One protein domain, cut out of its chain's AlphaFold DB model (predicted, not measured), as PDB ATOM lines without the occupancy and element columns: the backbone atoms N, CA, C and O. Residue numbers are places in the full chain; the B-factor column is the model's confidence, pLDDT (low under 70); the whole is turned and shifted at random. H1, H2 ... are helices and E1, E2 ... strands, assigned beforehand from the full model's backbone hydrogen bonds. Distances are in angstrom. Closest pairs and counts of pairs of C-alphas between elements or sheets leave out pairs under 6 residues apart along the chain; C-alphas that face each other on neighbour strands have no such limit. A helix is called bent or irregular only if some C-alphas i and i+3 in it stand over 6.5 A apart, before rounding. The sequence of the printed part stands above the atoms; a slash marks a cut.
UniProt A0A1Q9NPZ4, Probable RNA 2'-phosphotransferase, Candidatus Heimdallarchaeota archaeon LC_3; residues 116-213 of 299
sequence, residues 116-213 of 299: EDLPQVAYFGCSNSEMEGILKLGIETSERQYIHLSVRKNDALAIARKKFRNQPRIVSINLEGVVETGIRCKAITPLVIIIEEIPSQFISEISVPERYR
ATOM      1  N   GLU A 116     -27.937  -2.415 -17.313       88.50
ATOM      2  CA  GLU A 116     -28.001  -3.868 -17.132       88.50
ATOM      3  C   GLU A 116     -27.707  -4.682 -18.404       88.50
ATOM      4  O   GLU A 116     -27.328  -5.854 -18.313       88.50
ATOM      5  N   ASP A 117     -27.864  -4.069 -19.580       89.50
ATOM      6  CA  ASP A 117     -27.655  -4.697 -20.889       89.50
ATOM      7  C   ASP A 117     -26.250  -4.434 -21.452       89.50
ATOM      8  O   ASP A 117     -25.877  -4.961 -22.506       89.50
ATOM      9  N   LEU A 118     -25.460  -3.612 -20.760       93.56
ATOM     10  CA  LEU A 118     -24.156  -3.140 -21.202       93.56
ATOM     11  C   LEU A 118     -23.038  -3.664 -20.295       93.56
ATOM     12  O   LEU A 118     -23.239  -3.907 -19.106       93.56
ATOM     13  N   PRO A 119     -21.815  -3.824 -20.826       94.69
ATOM     14  CA  PRO A 119     -20.657  -4.001 -19.969       94.69
ATOM     15  C   PRO A 119     -20.378  -2.708 -19.194       94.69
ATOM     16  O   PRO A 119     -20.557  -1.612 -19.719       94.69
ATOM     17  N   GLN A 120     -19.834  -2.835 -17.982       93.81
ATOM     18  CA  GLN A 120     -19.409  -1.678 -17.179       93.81
ATOM     19  C   GLN A 120     -18.358  -0.822 -17.897       93.81
ATOM     20  O   GLN A 120     -18.319   0.398 -17.743       93.81
ATOM     21  N   VAL A 121     -17.496  -1.464 -18.693       95.50
ATOM     22  CA  VAL A 121     -16.408  -0.812 -19.420       95.50
ATOM     23  C   VAL A 121     -16.424  -1.205 -20.891       95.50
ATOM     24  O   VAL A 121     -16.595  -2.374 -21.237       95.50
ATOM     25  N   ALA A 122     -16.164  -0.231 -21.762       97.38
ATOM     26  CA  ALA A 122     -15.827  -0.466 -23.163       97.38
ATOM     27  C   ALA A 122     -14.588   0.333 -23.581       97.38
ATOM     28  O   ALA A 122     -14.044   1.127 -22.817       97.38
ATOM     29  N   TYR A 123     -14.110   0.099 -24.801       97.69
ATOM     30  CA  TYR A 123     -12.803   0.563 -25.249       97.69
ATOM     31  C   TYR A 123     -12.886   1.367 -26.541       97.69
ATOM     32  O   TYR A 123     -13.566   0.982 -27.499       97.69
ATOM     33  N   PHE A 124     -12.112   2.449 -26.601       96.69
ATOM     34  CA  PHE A 124     -11.966   3.277 -27.792       96.69
ATOM     35  C   PHE A 124     -10.500   3.372 -28.208       96.69
ATOM     36  O   PHE A 124      -9.618   3.634 -27.391       96.69
ATOM     37  N   GLY A 125     -10.237   3.147 -29.494       94.19
ATOM     38  CA  GLY A 125      -8.906   3.263 -30.080       94.19
ATOM     39  C   GLY A 125      -8.657   4.663 -30.638       94.19
ATOM     40  O   GLY A 125      -9.411   5.121 -31.496       94.19
ATOM     41  N   CYS A 126      -7.568   5.306 -30.222       92.31
ATOM     42  CA  CYS A 126      -7.175   6.653 -30.643       92.31
ATOM     43  C   CYS A 126      -5.685   6.724 -31.021       92.31
ATOM     44  O   CYS A 126      -4.929   5.759 -30.883       92.31
ATOM     45  N   SER A 127      -5.251   7.864 -31.550       91.06
ATOM     46  CA  SER A 127      -3.837   8.182 -31.751       91.06
ATOM     47  C   SER A 127      -3.231   8.850 -30.519       91.06
ATOM     48  O   SER A 127      -3.915   9.496 -29.728       91.06
ATOM     49  N   ASN A 128      -1.904   8.782 -30.400       89.19
ATOM     50  CA  ASN A 128      -1.172   9.550 -29.392       89.19
ATOM     51  C   ASN A 128      -1.451  11.066 -29.459       89.19
ATOM     52  O   ASN A 128      -1.500  11.710 -28.420       89.19
ATOM     53  N   SER A 129      -1.667  11.628 -30.654       89.88
ATOM     54  CA  SER A 129      -2.006  13.049 -30.818       89.88
ATOM     55  C   SER A 129      -3.410  13.411 -30.330       89.88
ATOM     56  O   SER A 129      -3.630  14.551 -29.944       89.88
ATOM     57  N   GLU A 130      -4.353  12.468 -30.346       92.19
ATOM     58  CA  GLU A 130      -5.728  12.695 -29.871       92.19
ATOM     59  C   GLU A 130      -5.855  12.502 -28.353       92.19
ATOM     60  O   GLU A 130      -6.766  13.060 -27.750       92.19
ATOM     61  N   MET A 131      -4.946  11.742 -27.729       92.69
ATOM     62  CA  MET A 131      -5.053  11.318 -26.327       92.69
ATOM     63  C   MET A 131      -5.281  12.480 -25.355       92.69
ATOM     64  O   MET A 131      -6.192  12.430 -24.534       92.69
ATOM     65  N   GLU A 132      -4.481  13.543 -25.455       93.69
ATOM     66  CA  GLU A 132      -4.603  14.686 -24.547       93.69
ATOM     67  C   GLU A 132      -5.953  15.404 -24.698       93.69
ATOM     68  O   GLU A 132      -6.546  15.814 -23.702       93.69
ATOM     69  N   GLY A 133      -6.453  15.526 -25.931       96.06
ATOM     70  CA  GLY A 133      -7.768  16.103 -26.203       96.06
ATOM     71  C   GLY A 133      -8.886  15.237 -25.634       96.06
ATOM     72  O   GLY A 133      -9.742  15.748 -24.921       96.06
ATOM     73  N   ILE A 134      -8.814  13.924 -25.865       96.38
ATOM     74  CA  ILE A 134      -9.792  12.945 -25.376       96.38
ATOM     75  C   ILE A 134      -9.896  12.977 -23.846       96.38
ATOM     76  O   ILE A 134     -10.993  13.061 -23.306       96.38
ATOM     77  N   LEU A 135      -8.764  12.969 -23.137       96.88
ATOM     78  CA  LEU A 135      -8.757  12.975 -21.669       96.88
ATOM     79  C   LEU A 135      -9.229  14.303 -21.060       96.88
ATOM     80  O   LEU A 135      -9.650  14.326 -19.909       96.88
ATOM     81  N   LYS A 136      -9.139  15.417 -21.797       97.12
ATOM     82  CA  LYS A 136      -9.549  16.742 -21.303       97.12
ATOM     83  C   LYS A 136     -10.990  17.082 -21.658       97.12
ATOM     84  O   LYS A 136     -11.725  17.576 -20.808       97.12
ATOM     85  N   LEU A 137     -11.369  16.850 -22.910       96.94
ATOM     86  CA  LEU A 137     -12.617  17.332 -23.500       96.94
ATOM     87  C   LEU A 137     -13.670  16.234 -23.647       96.94
ATOM     88  O   LEU A 137     -14.849  16.546 -23.714       96.94
ATOM     89  N   GLY A 138     -13.259  14.966 -23.657       97.25
ATOM     90  CA  GLY A 138     -14.141  13.850 -23.969       97.25
ATOM     91  C   GLY A 138     -14.045  13.445 -25.437       97.25
ATOM     92  O   GLY A 138     -13.109  13.818 -26.151       97.25
ATOM     93  N   ILE A 139     -15.001  12.637 -25.884       97.19
ATOM     94  CA  ILE A 139     -15.115  12.182 -27.270       97.19
ATOM     95  C   ILE A 139     -16.464  12.641 -27.807       97.19
ATOM     96  O   ILE A 139     -17.506  12.291 -27.259       97.19
ATOM     97  N   GLU A 140     -16.418  13.368 -28.916       94.31
ATOM     98  CA  GLU A 140     -17.581  13.722 -29.723       94.31
ATOM     99  C   GLU A 140     -17.547  12.962 -31.055       94.31
ATOM    100  O   GLU A 140     -16.529  12.384 -31.471       94.31
ATOM    101  N   THR A 141     -18.683  12.958 -31.741       88.75
ATOM    102  CA  THR A 141     -18.795  12.422 -33.094       88.75
ATOM    103  C   THR A 141     -18.001  13.281 -34.079       88.75
ATOM    104  O   THR A 141     -17.710  14.453 -33.856       88.75
ATOM    105  N   SER A 142     -17.562  12.668 -35.178       83.50
ATOM    106  CA  SER A 142     -16.807  13.370 -36.225       83.50
ATOM    107  C   SER A 142     -17.415  13.058 -37.587       83.50
ATOM    108  O   SER A 142     -18.518  13.487 -37.890       83.50
ATOM    109  N   GLU A 143     -16.742  12.253 -38.406       85.31
ATOM    110  CA  GLU A 143     -17.241  11.840 -39.723       85.31
ATOM    111  C   GLU A 143     -18.380  10.811 -39.647       85.31
ATOM    112  O   GLU A 143     -19.009  10.506 -40.655       85.31
ATOM    113  N   ARG A 144     -18.603  10.210 -38.475       91.12
ATOM    114  CA  ARG A 144     -19.642   9.200 -38.241       91.12
ATOM    115  C   ARG A 144     -20.674   9.750 -37.281       91.12
ATOM    116  O   ARG A 144     -20.290  10.448 -36.351       91.12
ATOM    117  N   GLN A 145     -21.924   9.337 -37.460       91.69
ATOM    118  CA  GLN A 145     -23.039   9.795 -36.628       91.69
ATOM    119  C   GLN A 145     -22.912   9.414 -35.154       91.69
ATOM    120  O   GLN A 145     -23.354  10.170 -34.303       91.69
ATOM    121  N   TYR A 146     -22.305   8.262 -34.861       96.06
ATOM    122  CA  TYR A 146     -22.136   7.757 -33.500       96.06
ATOM    123  C   TYR A 146     -20.694   7.311 -33.248       96.06
ATOM    124  O   TYR A 146     -19.981   6.833 -34.150       96.06
ATOM    125  N   ILE A 147     -20.260   7.444 -31.997       96.50
ATOM    126  CA  ILE A 147     -18.985   6.916 -31.518       96.50
ATOM    127  C   ILE A 147     -19.116   5.400 -31.426       96.50
ATOM    128  O   ILE A 147     -20.119   4.879 -30.953       96.50
ATOM    129  N   HIS A 148     -18.094   4.682 -31.892       95.69
ATOM    130  CA  HIS A 148     -18.071   3.221 -31.857       95.69
ATOM    131  C   HIS A 148     -17.111   2.753 -30.780       95.69
ATOM    132  O   HIS A 148     -15.909   3.026 -30.860       95.69
ATOM    133  N   LEU A 149     -17.634   2.001 -29.826       96.75
ATOM    134  CA  LEU A 149     -16.869   1.382 -28.761       96.75
ATOM    135  C   LEU A 149     -16.742  -0.114 -29.020       96.75
ATOM    136  O   LEU A 149     -17.658  -0.763 -29.527       96.75
ATOM    137  N   SER A 150     -15.573  -0.655 -28.694       96.62
ATOM    138  CA  SER A 150     -15.332  -2.096 -28.703       96.62
ATOM    139  C   SER A 150     -15.529  -2.630 -27.296       96.62
ATOM    140  O   SER A 150     -14.938  -2.104 -26.358       96.62
ATOM    141  N   VAL A 151     -16.300  -3.704 -27.147       95.00
ATOM    142  CA  VAL A 151     -16.431  -4.405 -25.858       95.00
ATOM    143  C   VAL A 151     -15.100  -5.047 -25.460       95.00
ATOM    144  O   VAL A 151     -14.733  -5.079 -24.291       95.00
ATOM    145  N   ARG A 152     -14.326  -5.511 -26.448       92.75
ATOM    146  CA  ARG A 152     -13.007  -6.113 -26.240       92.75
ATOM    147  C   ARG A 152     -11.888  -5.120 -26.505       92.75
ATOM    148  O   ARG A 152     -11.833  -4.448 -27.536       92.75
ATOM    149  N   LYS A 153     -10.910  -5.121 -25.611       91.12
ATOM    150  CA  LYS A 153      -9.704  -4.300 -25.705       91.12
ATOM    151  C   LYS A 153      -8.853  -4.601 -26.938       91.12
ATOM    152  O   LYS A 153      -8.391  -3.679 -27.610       91.12
ATOM    153  N   ASN A 154      -8.685  -5.882 -27.270       89.38
ATOM    154  CA  ASN A 154      -7.914  -6.316 -28.437       89.38
ATOM    155  C   ASN A 154      -8.536  -5.827 -29.753       89.38
ATOM    156  O   ASN A 154      -7.811  -5.423 -30.665       89.38
ATOM    157  N   ASP A 155      -9.869  -5.756 -29.827       91.25
ATOM    158  CA  ASP A 155     -10.576  -5.161 -30.963       91.25
ATOM    159  C   ASP A 155     -10.286  -3.661 -31.093       91.25
ATOM    160  O   ASP A 155      -9.951  -3.195 -32.189       91.25
ATOM    161  N   ALA A 156     -10.340  -2.916 -29.982       93.06
ATOM    162  CA  ALA A 156      -9.986  -1.498 -29.969       93.06
ATOM    163  C   ALA A 156      -8.528  -1.276 -30.398       93.06
ATOM    164  O   ALA A 156      -8.262  -0.387 -31.214       93.06
ATOM    165  N   LEU A 157      -7.587  -2.118 -29.939       89.88
ATOM    166  CA  LEU A 157      -6.192  -2.029 -30.372       89.88
ATOM    167  C   LEU A 157      -6.048  -2.303 -31.869       89.88
ATOM    168  O   LEU A 157      -5.346  -1.568 -32.564       89.88
ATOM    169  N   ALA A 158      -6.681  -3.359 -32.381       88.44
ATOM    170  CA  ALA A 158      -6.600  -3.720 -33.792       88.44
ATOM    171  C   ALA A 158      -7.132  -2.586 -34.686       88.44
ATOM    172  O   ALA A 158      -6.519  -2.240 -35.704       88.44
ATOM    173  N   ILE A 159      -8.235  -1.947 -34.275       89.62
ATOM    174  CA  ILE A 159      -8.791  -0.763 -34.940       89.62
ATOM    175  C   ILE A 159      -7.801   0.407 -34.873       89.62
ATOM    176  O   ILE A 159      -7.499   1.004 -35.913       89.62
ATOM    177  N   ALA A 160      -7.254   0.697 -33.689       90.69
ATOM    178  CA  ALA A 160      -6.284   1.770 -33.491       90.69
ATOM    179  C   ALA A 160      -5.040   1.564 -34.361       90.69
ATOM    180  O   ALA A 160      -4.623   2.478 -35.058       90.69
ATOM    181  N   ARG A 161      -4.484   0.352 -34.419       87.62
ATOM    182  CA  ARG A 161      -3.308   0.020 -35.242       87.62
ATOM    183  C   ARG A 161      -3.560   0.193 -36.731       87.62
ATOM    184  O   ARG A 161      -2.682   0.649 -37.466       87.62
ATOM    185  N   LYS A 162      -4.760  -0.173 -37.186       85.94
ATOM    186  CA  LYS A 162      -5.157  -0.029 -38.588       85.94
ATOM    187  C   LYS A 162      -5.267   1.443 -38.992       85.94
ATOM    188  O   LYS A 162      -4.844   1.795 -40.095       85.94
ATOM    189  N   LYS A 163      -5.836   2.285 -38.121       84.00
ATOM    190  CA  LYS A 163      -6.074   3.714 -38.386       84.00
ATOM    191  C   LYS A 163      -4.829   4.570 -38.112       84.00
ATOM    192  O   LYS A 163      -4.460   5.405 -38.932       84.00
ATOM    193  N   PHE A 164      -4.136   4.296 -37.014       84.62
ATOM    194  CA  PHE A 164      -3.012   5.052 -36.467       84.62
ATOM    195  C   PHE A 164      -1.753   4.183 -36.475       84.62
ATOM    196  O   PHE A 164      -1.358   3.573 -35.483       84.62
ATOM    197  N   ARG A 165      -1.112   4.104 -37.644       72.19
ATOM    198  CA  ARG A 165       0.047   3.217 -37.859       72.19
ATOM    199  C   ARG A 165       1.233   3.528 -36.945       72.19
ATOM    200  O   ARG A 165       2.055   2.649 -36.714       72.19
ATOM    201  N   ASN A 166       1.328   4.762 -36.457       70.50
ATOM    202  CA  ASN A 166       2.381   5.226 -35.566       70.50
ATOM    203  C   ASN A 166       1.712   5.633 -34.247       70.50
ATOM    204  O   ASN A 166       0.963   6.605 -34.239       70.50
ATOM    205  N   GLN A 167       1.978   4.910 -33.159       81.62
ATOM    206  CA  GLN A 167       1.477   5.215 -31.808       81.62
ATOM    207  C   GLN A 167      -0.045   5.071 -31.613       81.62
ATOM    208  O   GLN A 167      -0.707   6.034 -31.214       81.62
ATOM    209  N   PRO A 168      -0.606   3.869 -31.847       88.88
ATOM    210  CA  PRO A 168      -1.960   3.545 -31.417       88.88
ATOM    211  C   PRO A 168      -2.054   3.617 -29.889       88.88
ATOM    212  O   PRO A 168      -1.157   3.179 -29.162       88.88
ATOM    213  N   ARG A 169      -3.164   4.159 -29.408       92.06
ATOM    214  CA  ARG A 169      -3.518   4.227 -27.997       92.06
ATOM    215  C   ARG A 169      -4.949   3.750 -27.798       92.06
ATOM    216  O   ARG A 169      -5.713   3.630 -28.756       92.06
ATOM    217  N   ILE A 170      -5.279   3.431 -26.554       94.81
ATOM    218  CA  ILE A 170      -6.605   2.969 -26.157       94.81
ATOM    219  C   ILE A 170      -6.996   3.697 -24.881       94.81
ATOM    220  O   ILE A 170      -6.158   3.920 -24.007       94.81
ATOM    221  N   VAL A 171      -8.276   4.020 -24.776       96.88
ATOM    222  CA  VAL A 171      -8.906   4.466 -23.537       96.88
ATOM    223  C   VAL A 171     -10.011   3.488 -23.134       96.88
ATOM    224  O   VAL A 171     -10.653   2.888 -24.001       96.88
ATOM    225  N   SER A 172     -10.209   3.312 -21.829       97.81
ATOM    226  CA  SER A 172     -11.398   2.684 -21.247       97.81
ATOM    227  C   SER A 172     -12.447   3.748 -20.986       97.81
ATOM    228  O   SER A 172     -12.115   4.851 -20.545       97.81
ATOM    229  N   ILE A 173     -13.698   3.382 -21.213       98.25
ATOM    230  CA  ILE A 173     -14.878   4.203 -20.980       98.25
ATOM    231  C   ILE A 173     -15.706   3.528 -19.892       98.25
ATOM    232  O   ILE A 173     -16.093   2.376 -20.082       98.25
ATOM    233  N   ASN A 174     -15.976   4.220 -18.784       97.06
ATOM    234  CA  ASN A 174     -16.967   3.786 -17.796       97.06
ATOM    235  C   ASN A 174     -18.368   3.994 -18.387       97.06
ATOM    236  O   ASN A 174     -18.889   5.105 -18.353       97.06
ATOM    237  N   LEU A 175     -18.943   2.942 -18.968       95.69
ATOM    238  CA  LEU A 175     -20.235   3.015 -19.646       95.69
ATOM    239  C   LEU A 175     -21.392   3.197 -18.675       95.69
ATOM    240  O   LEU A 175     -22.288   3.980 -18.968       95.69
ATOM    241  N   GLU A 176     -21.349   2.519 -17.528       92.00
ATOM    242  CA  GLU A 176     -22.376   2.637 -16.490       92.00
ATOM    243  C   GLU A 176     -22.549   4.105 -16.084       92.00
ATOM    244  O   GLU A 176     -23.642   4.655 -16.197       92.00
ATOM    245  N   GLY A 177     -21.440   4.784 -15.774       94.12
ATOM    246  CA  GLY A 177     -21.464   6.204 -15.424       94.12
ATOM    247  C   GLY A 177     -21.944   7.120 -16.556       94.12
ATOM    248  O   GLY A 177     -22.625   8.104 -16.284       94.12
ATOM    249  N   VAL A 178     -21.631   6.812 -17.822       95.88
ATOM    250  CA  VAL A 178     -22.117   7.605 -18.969       95.88
ATOM    251  C   VAL A 178     -23.631   7.445 -19.151       95.88
ATOM    252  O   VAL A 178     -24.332   8.419 -19.413       95.88
ATOM    253  N   VAL A 179     -24.160   6.232 -18.993       94.19
ATOM    254  CA  VAL A 179     -25.603   5.985 -19.125       94.19
ATOM    255  C   VAL A 179     -26.379   6.626 -17.976       94.19
ATOM    256  O   VAL A 179     -27.449   7.189 -18.204       94.19
ATOM    257  N   GLU A 180     -25.824   6.639 -16.762       93.50
ATOM    258  CA  GLU A 180     -26.416   7.329 -15.607       93.50
ATOM    259  C   GLU A 180     -26.591   8.844 -15.824       93.50
ATOM    260  O   GLU A 180     -27.475   9.448 -15.212       93.50
ATOM    261  N   THR A 181     -25.816   9.475 -16.719       94.94
ATOM    262  CA  THR A 181     -26.028  10.889 -17.081       94.94
ATOM    263  C   THR A 181     -27.141  11.103 -18.107       94.94
ATOM    264  O   THR A 181     -27.433  12.246 -18.450       94.94
ATOM    265  N   GLY A 182     -27.763  10.031 -18.608       95.12
ATOM    266  CA  GLY A 182     -28.827  10.077 -19.612       95.12
ATOM    267  C   GLY A 182     -28.340  10.110 -21.064       95.12
ATOM    268  O   GLY A 182     -29.154  10.334 -21.959       95.12
ATOM    269  N   ILE A 183     -27.044   9.892 -21.317       96.31
ATOM    270  CA  ILE A 183     -26.506   9.801 -22.681       96.31
ATOM    271  C   ILE A 183     -26.936   8.470 -23.298       96.31
ATOM    272  O   ILE A 183     -26.770   7.408 -22.692       96.31
ATOM    273  N   ARG A 184     -27.472   8.512 -24.523       95.88
ATOM    274  CA  ARG A 184     -27.988   7.309 -25.179       95.88
ATOM    275  C   ARG A 184     -26.844   6.469 -25.725       95.88
ATOM    276  O   ARG A 184     -25.965   6.952 -26.442       95.88
ATOM    277  N   CYS A 185     -26.901   5.173 -25.448       95.62
ATOM    278  CA  CYS A 185     -26.035   4.194 -26.081       95.62
ATOM    279  C   CYS A 185     -26.796   2.900 -26.360       95.62
ATOM    280  O   CYS A 185     -27.858   2.644 -25.792       95.62
ATOM    281  N   LYS A 186     -26.267   2.093 -27.277       96.31
ATOM    282  CA  LYS A 186     -26.891   0.831 -27.669       96.31
ATOM    283  C   LYS A 186     -25.844  -0.216 -27.999       96.31
ATOM    284  O   LYS A 186     -24.923   0.043 -28.781       96.31
ATOM    285  N   ALA A 187     -26.001  -1.411 -27.438       95.31
ATOM    286  CA  ALA A 187     -25.269  -2.587 -27.885       95.31
ATOM    287  C   ALA A 187     -25.833  -3.043 -29.237       95.31
ATOM    288  O   ALA A 187     -26.902  -3.640 -29.311       95.31
ATOM    289  N   ILE A 188     -25.121  -2.745 -30.325       93.31
ATOM    290  CA  ILE A 188     -25.541  -3.118 -31.686       93.31
ATOM    291  C   ILE A 188     -25.199  -4.573 -31.971       93.31
ATOM    292  O   ILE A 188     -25.959  -5.304 -32.599       93.31
ATOM    293  N   THR A 189     -24.028  -4.996 -31.509       91.50
ATOM    294  CA  THR A 189     -23.613  -6.394 -31.531       91.50
ATOM    295  C   THR A 189     -22.973  -6.730 -30.191       91.50
ATOM    296  O   THR A 189     -22.588  -5.819 -29.457       91.50
ATOM    297  N   PRO A 190     -22.746  -8.018 -29.878       91.19
ATOM    298  CA  PRO A 190     -22.037  -8.395 -28.653       91.19
ATOM    299  C   PRO A 190     -20.623  -7.799 -28.521       91.19
ATOM    300  O   PRO A 190     -20.020  -7.881 -27.457       91.19
ATOM    301  N   LEU A 191     -20.061  -7.242 -29.603       91.94
ATOM    302  CA  LEU A 191     -18.711  -6.677 -29.635       91.94
ATOM    303  C   LEU A 191     -18.681  -5.163 -29.875       91.94
ATOM    304  O   LEU A 191     -17.618  -4.559 -29.699       91.94
ATOM    305  N   VAL A 192     -19.792  -4.553 -30.297       95.12
ATOM    306  CA  VAL A 192     -19.841  -3.156 -30.746       95.12
ATOM    307  C   VAL A 192     -20.988  -2.419 -30.075       95.12
ATOM    308  O   VAL A 192     -22.152  -2.797 -30.212       95.12
ATOM    309  N   ILE A 193     -20.641  -1.314 -29.423       97.12
ATOM    310  CA  ILE A 193     -21.579  -0.375 -28.811       97.12
ATOM    311  C   ILE A 193     -21.491   0.943 -29.578       97.12
ATOM    312  O   ILE A 193     -20.393   1.368 -29.956       97.12
ATOM    313  N   ILE A 194     -22.636   1.576 -29.821       96.81
ATOM    314  CA  ILE A 194     -22.700   2.944 -30.338       96.81
ATOM    315  C   ILE A 194     -23.170   3.901 -29.248       96.81
ATOM    316  O   ILE A 194     -23.985   3.522 -28.407       96.81
ATOM    317  N   ILE A 195     -22.639   5.122 -29.249       97.00
ATOM    318  CA  ILE A 195     -22.939   6.152 -28.249       97.00
ATOM    319  C   ILE A 195     -22.832   7.556 -28.857       97.00
ATOM    320  O   ILE A 195     -22.076   7.757 -29.813       97.00
ATOM    321  N   GLU A 196     -23.606   8.508 -28.335       95.00
ATOM    322  CA  GLU A 196     -23.674   9.890 -28.844       95.00
ATOM    323  C   GLU A 196     -22.415  10.694 -28.529       95.00
ATOM    324  O   GLU A 196     -21.777  11.241 -29.424       95.00
ATOM    325  N   GLU A 197     -22.037  10.731 -27.258       96.75
ATOM    326  CA  GLU A 197     -20.898  11.485 -26.748       96.75
ATOM    327  C   GLU A 197     -20.318  10.788 -25.518       96.75
ATOM    328  O   GLU A 197     -20.959   9.934 -24.903       96.75
ATOM    329  N   ILE A 198     -19.079  11.117 -25.163       97.94
ATOM    330  CA  ILE A 198     -18.425  10.560 -23.980       97.94
ATOM    331  C   ILE A 198     -17.734  11.690 -23.220       97.94
ATOM    332  O   ILE A 198     -16.659  12.129 -23.636       97.94
ATOM    333  N   PRO A 199     -18.302  12.145 -22.094       98.00
ATOM    334  CA  PRO A 199     -17.674  13.146 -21.244       98.00
ATOM    335  C   PRO A 199     -16.324  12.673 -20.688       98.00
ATOM    336  O   PRO A 199     -16.154  11.498 -20.351       98.00
ATOM    337  N   SER A 200     -15.364  13.592 -20.551       97.75
ATOM    338  CA  SER A 200     -13.982  13.263 -20.167       97.75
ATOM    339  C   SER A 200     -13.859  12.560 -18.815       97.75
ATOM    340  O   SER A 200     -12.983  11.712 -18.659       97.75
ATOM    341  N   GLN A 201     -14.750  12.839 -17.856       97.94
ATOM    342  CA  GLN A 201     -14.718  12.215 -16.527       97.94
ATOM    343  C   GLN A 201     -14.925  10.693 -16.544       97.94
ATOM    344  O   GLN A 201     -14.591  10.027 -15.567       97.94
ATOM    345  N   PHE A 202     -15.454  10.136 -17.638       98.00
ATOM    346  CA  PHE A 202     -15.667   8.696 -17.795       98.00
ATOM    347  C   PHE A 202     -14.557   8.006 -18.590       98.00
ATOM    348  O   PHE A 202     -14.653   6.810 -18.865       98.00
ATOM    349  N   ILE A 203     -13.506   8.739 -18.966       98.25
ATOM    350  CA  ILE A 203     -12.427   8.246 -19.818       98.25
ATOM    351  C   ILE A 203     -11.166   8.034 -18.989       98.25
ATOM    352  O   ILE A 203     -10.750   8.889 -18.213       98.25
ATOM    353  N   SER A 204     -10.511   6.893 -19.174       96.88
ATOM    354  CA  SER A 204      -9.200   6.620 -18.580       96.88
ATOM    355  C   SER A 204      -8.245   6.044 -19.617       96.88
ATOM    356  O   SER A 204      -8.620   5.180 -20.409       96.88
ATOM    357  N   GLU A 205      -7.000   6.527 -19.638       93.50
ATOM    358  CA  GLU A 205      -5.967   5.953 -20.502       93.50
ATOM    359  C   GLU A 205      -5.623   4.543 -20.033       93.50
ATOM    360  O   GLU A 205      -5.442   4.287 -18.843       93.50
ATOM    361  N   ILE A 206      -5.471   3.641 -20.998       90.62
ATOM    362  CA  ILE A 206      -4.950   2.312 -20.738       90.62
ATOM    363  C   ILE A 206      -3.554   2.214 -21.329       90.62
ATOM    364  O   ILE A 206      -3.299   2.640 -22.461       90.62
ATOM    365  N   SER A 207      -2.644   1.604 -20.572       81.44
ATOM    366  CA  SER A 207      -1.340   1.241 -21.107       81.44
ATOM    367  C   SER A 207      -1.518   0.357 -22.346       81.44
ATOM    368  O   SER A 207      -2.471  -0.394 -22.481       81.44
ATOM    369  N   VAL A 208      -0.614   0.473 -23.308       75.12
ATOM    370  CA  VAL A 208      -0.515  -0.454 -24.437       75.12
ATOM    371  C   VAL A 208       0.927  -0.950 -24.419       75.12
ATOM    372  O   VAL A 208       1.812  -0.105 -24.204       75.12
ATOM    373  N   PRO A 209       1.198  -2.257 -24.623       70.88
ATOM    374  CA  PRO A 209       2.556  -2.781 -24.594       70.88
ATOM    375  C   PRO A 209       3.480  -1.992 -25.517       70.88
ATOM    376  O   PRO A 209       3.092  -1.594 -26.621       70.88
ATOM    377  N   GLU A 210       4.724  -1.793 -25.084       67.75
ATOM    378  CA  GLU A 210       5.687  -0.920 -25.764       67.75
ATOM    379  C   GLU A 210       5.882  -1.295 -27.243       67.75
ATOM    380  O   GLU A 210       5.975  -0.423 -28.113       67.75
ATOM    381  N   ARG A 211       5.840  -2.600 -27.550       70.00
ATOM    382  CA  ARG A 211       5.959  -3.139 -28.915       70.00
ATOM    383  C   ARG A 211       4.854  -2.678 -29.869       70.00
ATOM    384  O   ARG A 211       5.050  -2.717 -31.079       70.00
ATOM    385  N   TYR A 212       3.722  -2.214 -29.343       65.50
ATOM    386  CA  TYR A 212       2.610  -1.682 -30.128       65.50
ATOM    387  C   TYR A 212       2.552  -0.159 -30.139       65.50
ATOM    388  O   TYR A 212       1.870   0.395 -30.996       65.50
ATOM    389  N   ARG A 213       3.309   0.540 -29.278       62.62
ATOM    390  CA  ARG A 213       3.426   2.010 -29.328       62.62
ATOM    391  C   ARG A 213       4.171   2.492 -30.568       62.62
ATOM    392  O   ARG A 213       4.025   3.639 -30.971       62.62
TER     393      ARG A 213
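AT A GLANCE: This is residues 116 to 213 of the 299 residues of the protein "Probable RNA 2'-phosphotransferase" of Candidatus Heimdallarchaeota archaeon LC_3 (UniProt A0A1Q9NPZ4). Picture a twisted three-strand sheet, E1, E3 and E6, between two helices, H2 over one face and H1 over the other, with a second small sheet, E2, E5 and E4, meeting it where E2 comes close to E1. The short helix H3 sits near both sheets, and the last stretch of the printed part, with H4, makes the opposite end of the longest axis. Along the 98 printed residues, four named helices and six named strands come in the order E1 H1 E2 H2 E3 H3 E4 E5 E6 H4; the class is mixed, helices and strands. The sheets run E1 - E3 - E6 and E2 - E5 - E4, both all antiparallel. The whole is compact, with a radius of gyration of the C-alphas of 12.5 A and spans of 37 by 28 by 25 A.

HOW THE PARTS SIT: Start at E1, residues 121 to 127, an edge strand whose antiparallel neighbour is E3, residues 168 to 174, at 151 degrees; look for N 124 and O 171 at 3.0 A and N 169 and O 126 at 2.8 A. E3 is the inner strand, and on its other side you find the edge strand E6, residues 203 to 206, antiparallel at 136 degrees, with N 172 and O 204 at 2.8 A. This sheet is only just strongly twisted, its C-alphas lying up to 4.3 A off the best plane. H1, residues 128 to 137, is on this sheet at a height over the sheet of 8.0 A; it lies over E3 and runs along the strands, at 3 degrees to E3 on the local plane. The closest C-alphas of H1 and E6 are those of Leu 135 and Ile 203, 6.3 A apart. H2, residues 153 to 163, is on the opposite face at a height over the sheet of 6.6 A, over E1 and along it at 20 degrees on the local plane, which gives three layers, helices on both faces of a sheet. Its closest C-alphas to E1 are those of Ala 160 and Gly 125, 4.6 A apart. Now look at E2, residues 147 to 150: its closest C-alpha to E1 is that of Ser 150, 5.0 A from that of Tyr 123. E2 is an edge strand of the second sheet, antiparallel to the inner strand E5, residues 192 to 195, at 149 degrees, with N 149 and O 193 at 2.8 A. E5 forms a hairpin with the edge strand E4, residues 185 to 189, at 161 degrees, with N 186 and O 194 at 2.9 A. H3, residues 175 to 180, only grazes both sheets. H4, residues 210 to 213, only grazes the first sheet, with residues 212 to 213; the closest C-alphas of H4 and E3 are those of Arg 213 and Pro 168, 6.0 A apart. H1 and H2 are apart. In H2 and H3 every O i to N i+4 pair is within hydrogen-bond range, in H1 4 of 6 are, and H4 is too short for such a pair.

IN THESE COORDINATES: Find C-alpha 121 at (-16.408, -0.812, -19.420); from there E1 runs 19.8 A to C-alpha 127. H1 follows at once and spans 15.0 A; it is irregular, but only just, with C-alphas 129 and 132 at 7.0 A. E2 spans 10.1 A and H2 15.4 A. Find C-alpha 168 at (-1.960, 3.545, -31.417), where E3 sets out on its 20.3 A. H3 spans 8.6 A, E4 12.2 A, E5 10.1 A and E6 9.6 A. H4 spans 5.1 A and ends at C-alpha 213, (3.426, 2.010, -29.328).

THE WHOLE: The two C-alphas farthest apart are those of Gly 182 and Arg 211, 38.4 A. The printed part has no cut. No link is long; those from H1 to E2 and from E5 to E6 are short, and the others are tight. The mean pLDDT of the printed part is 91.5, and look to residue 210 and residues 212 to 213 for the values under 70.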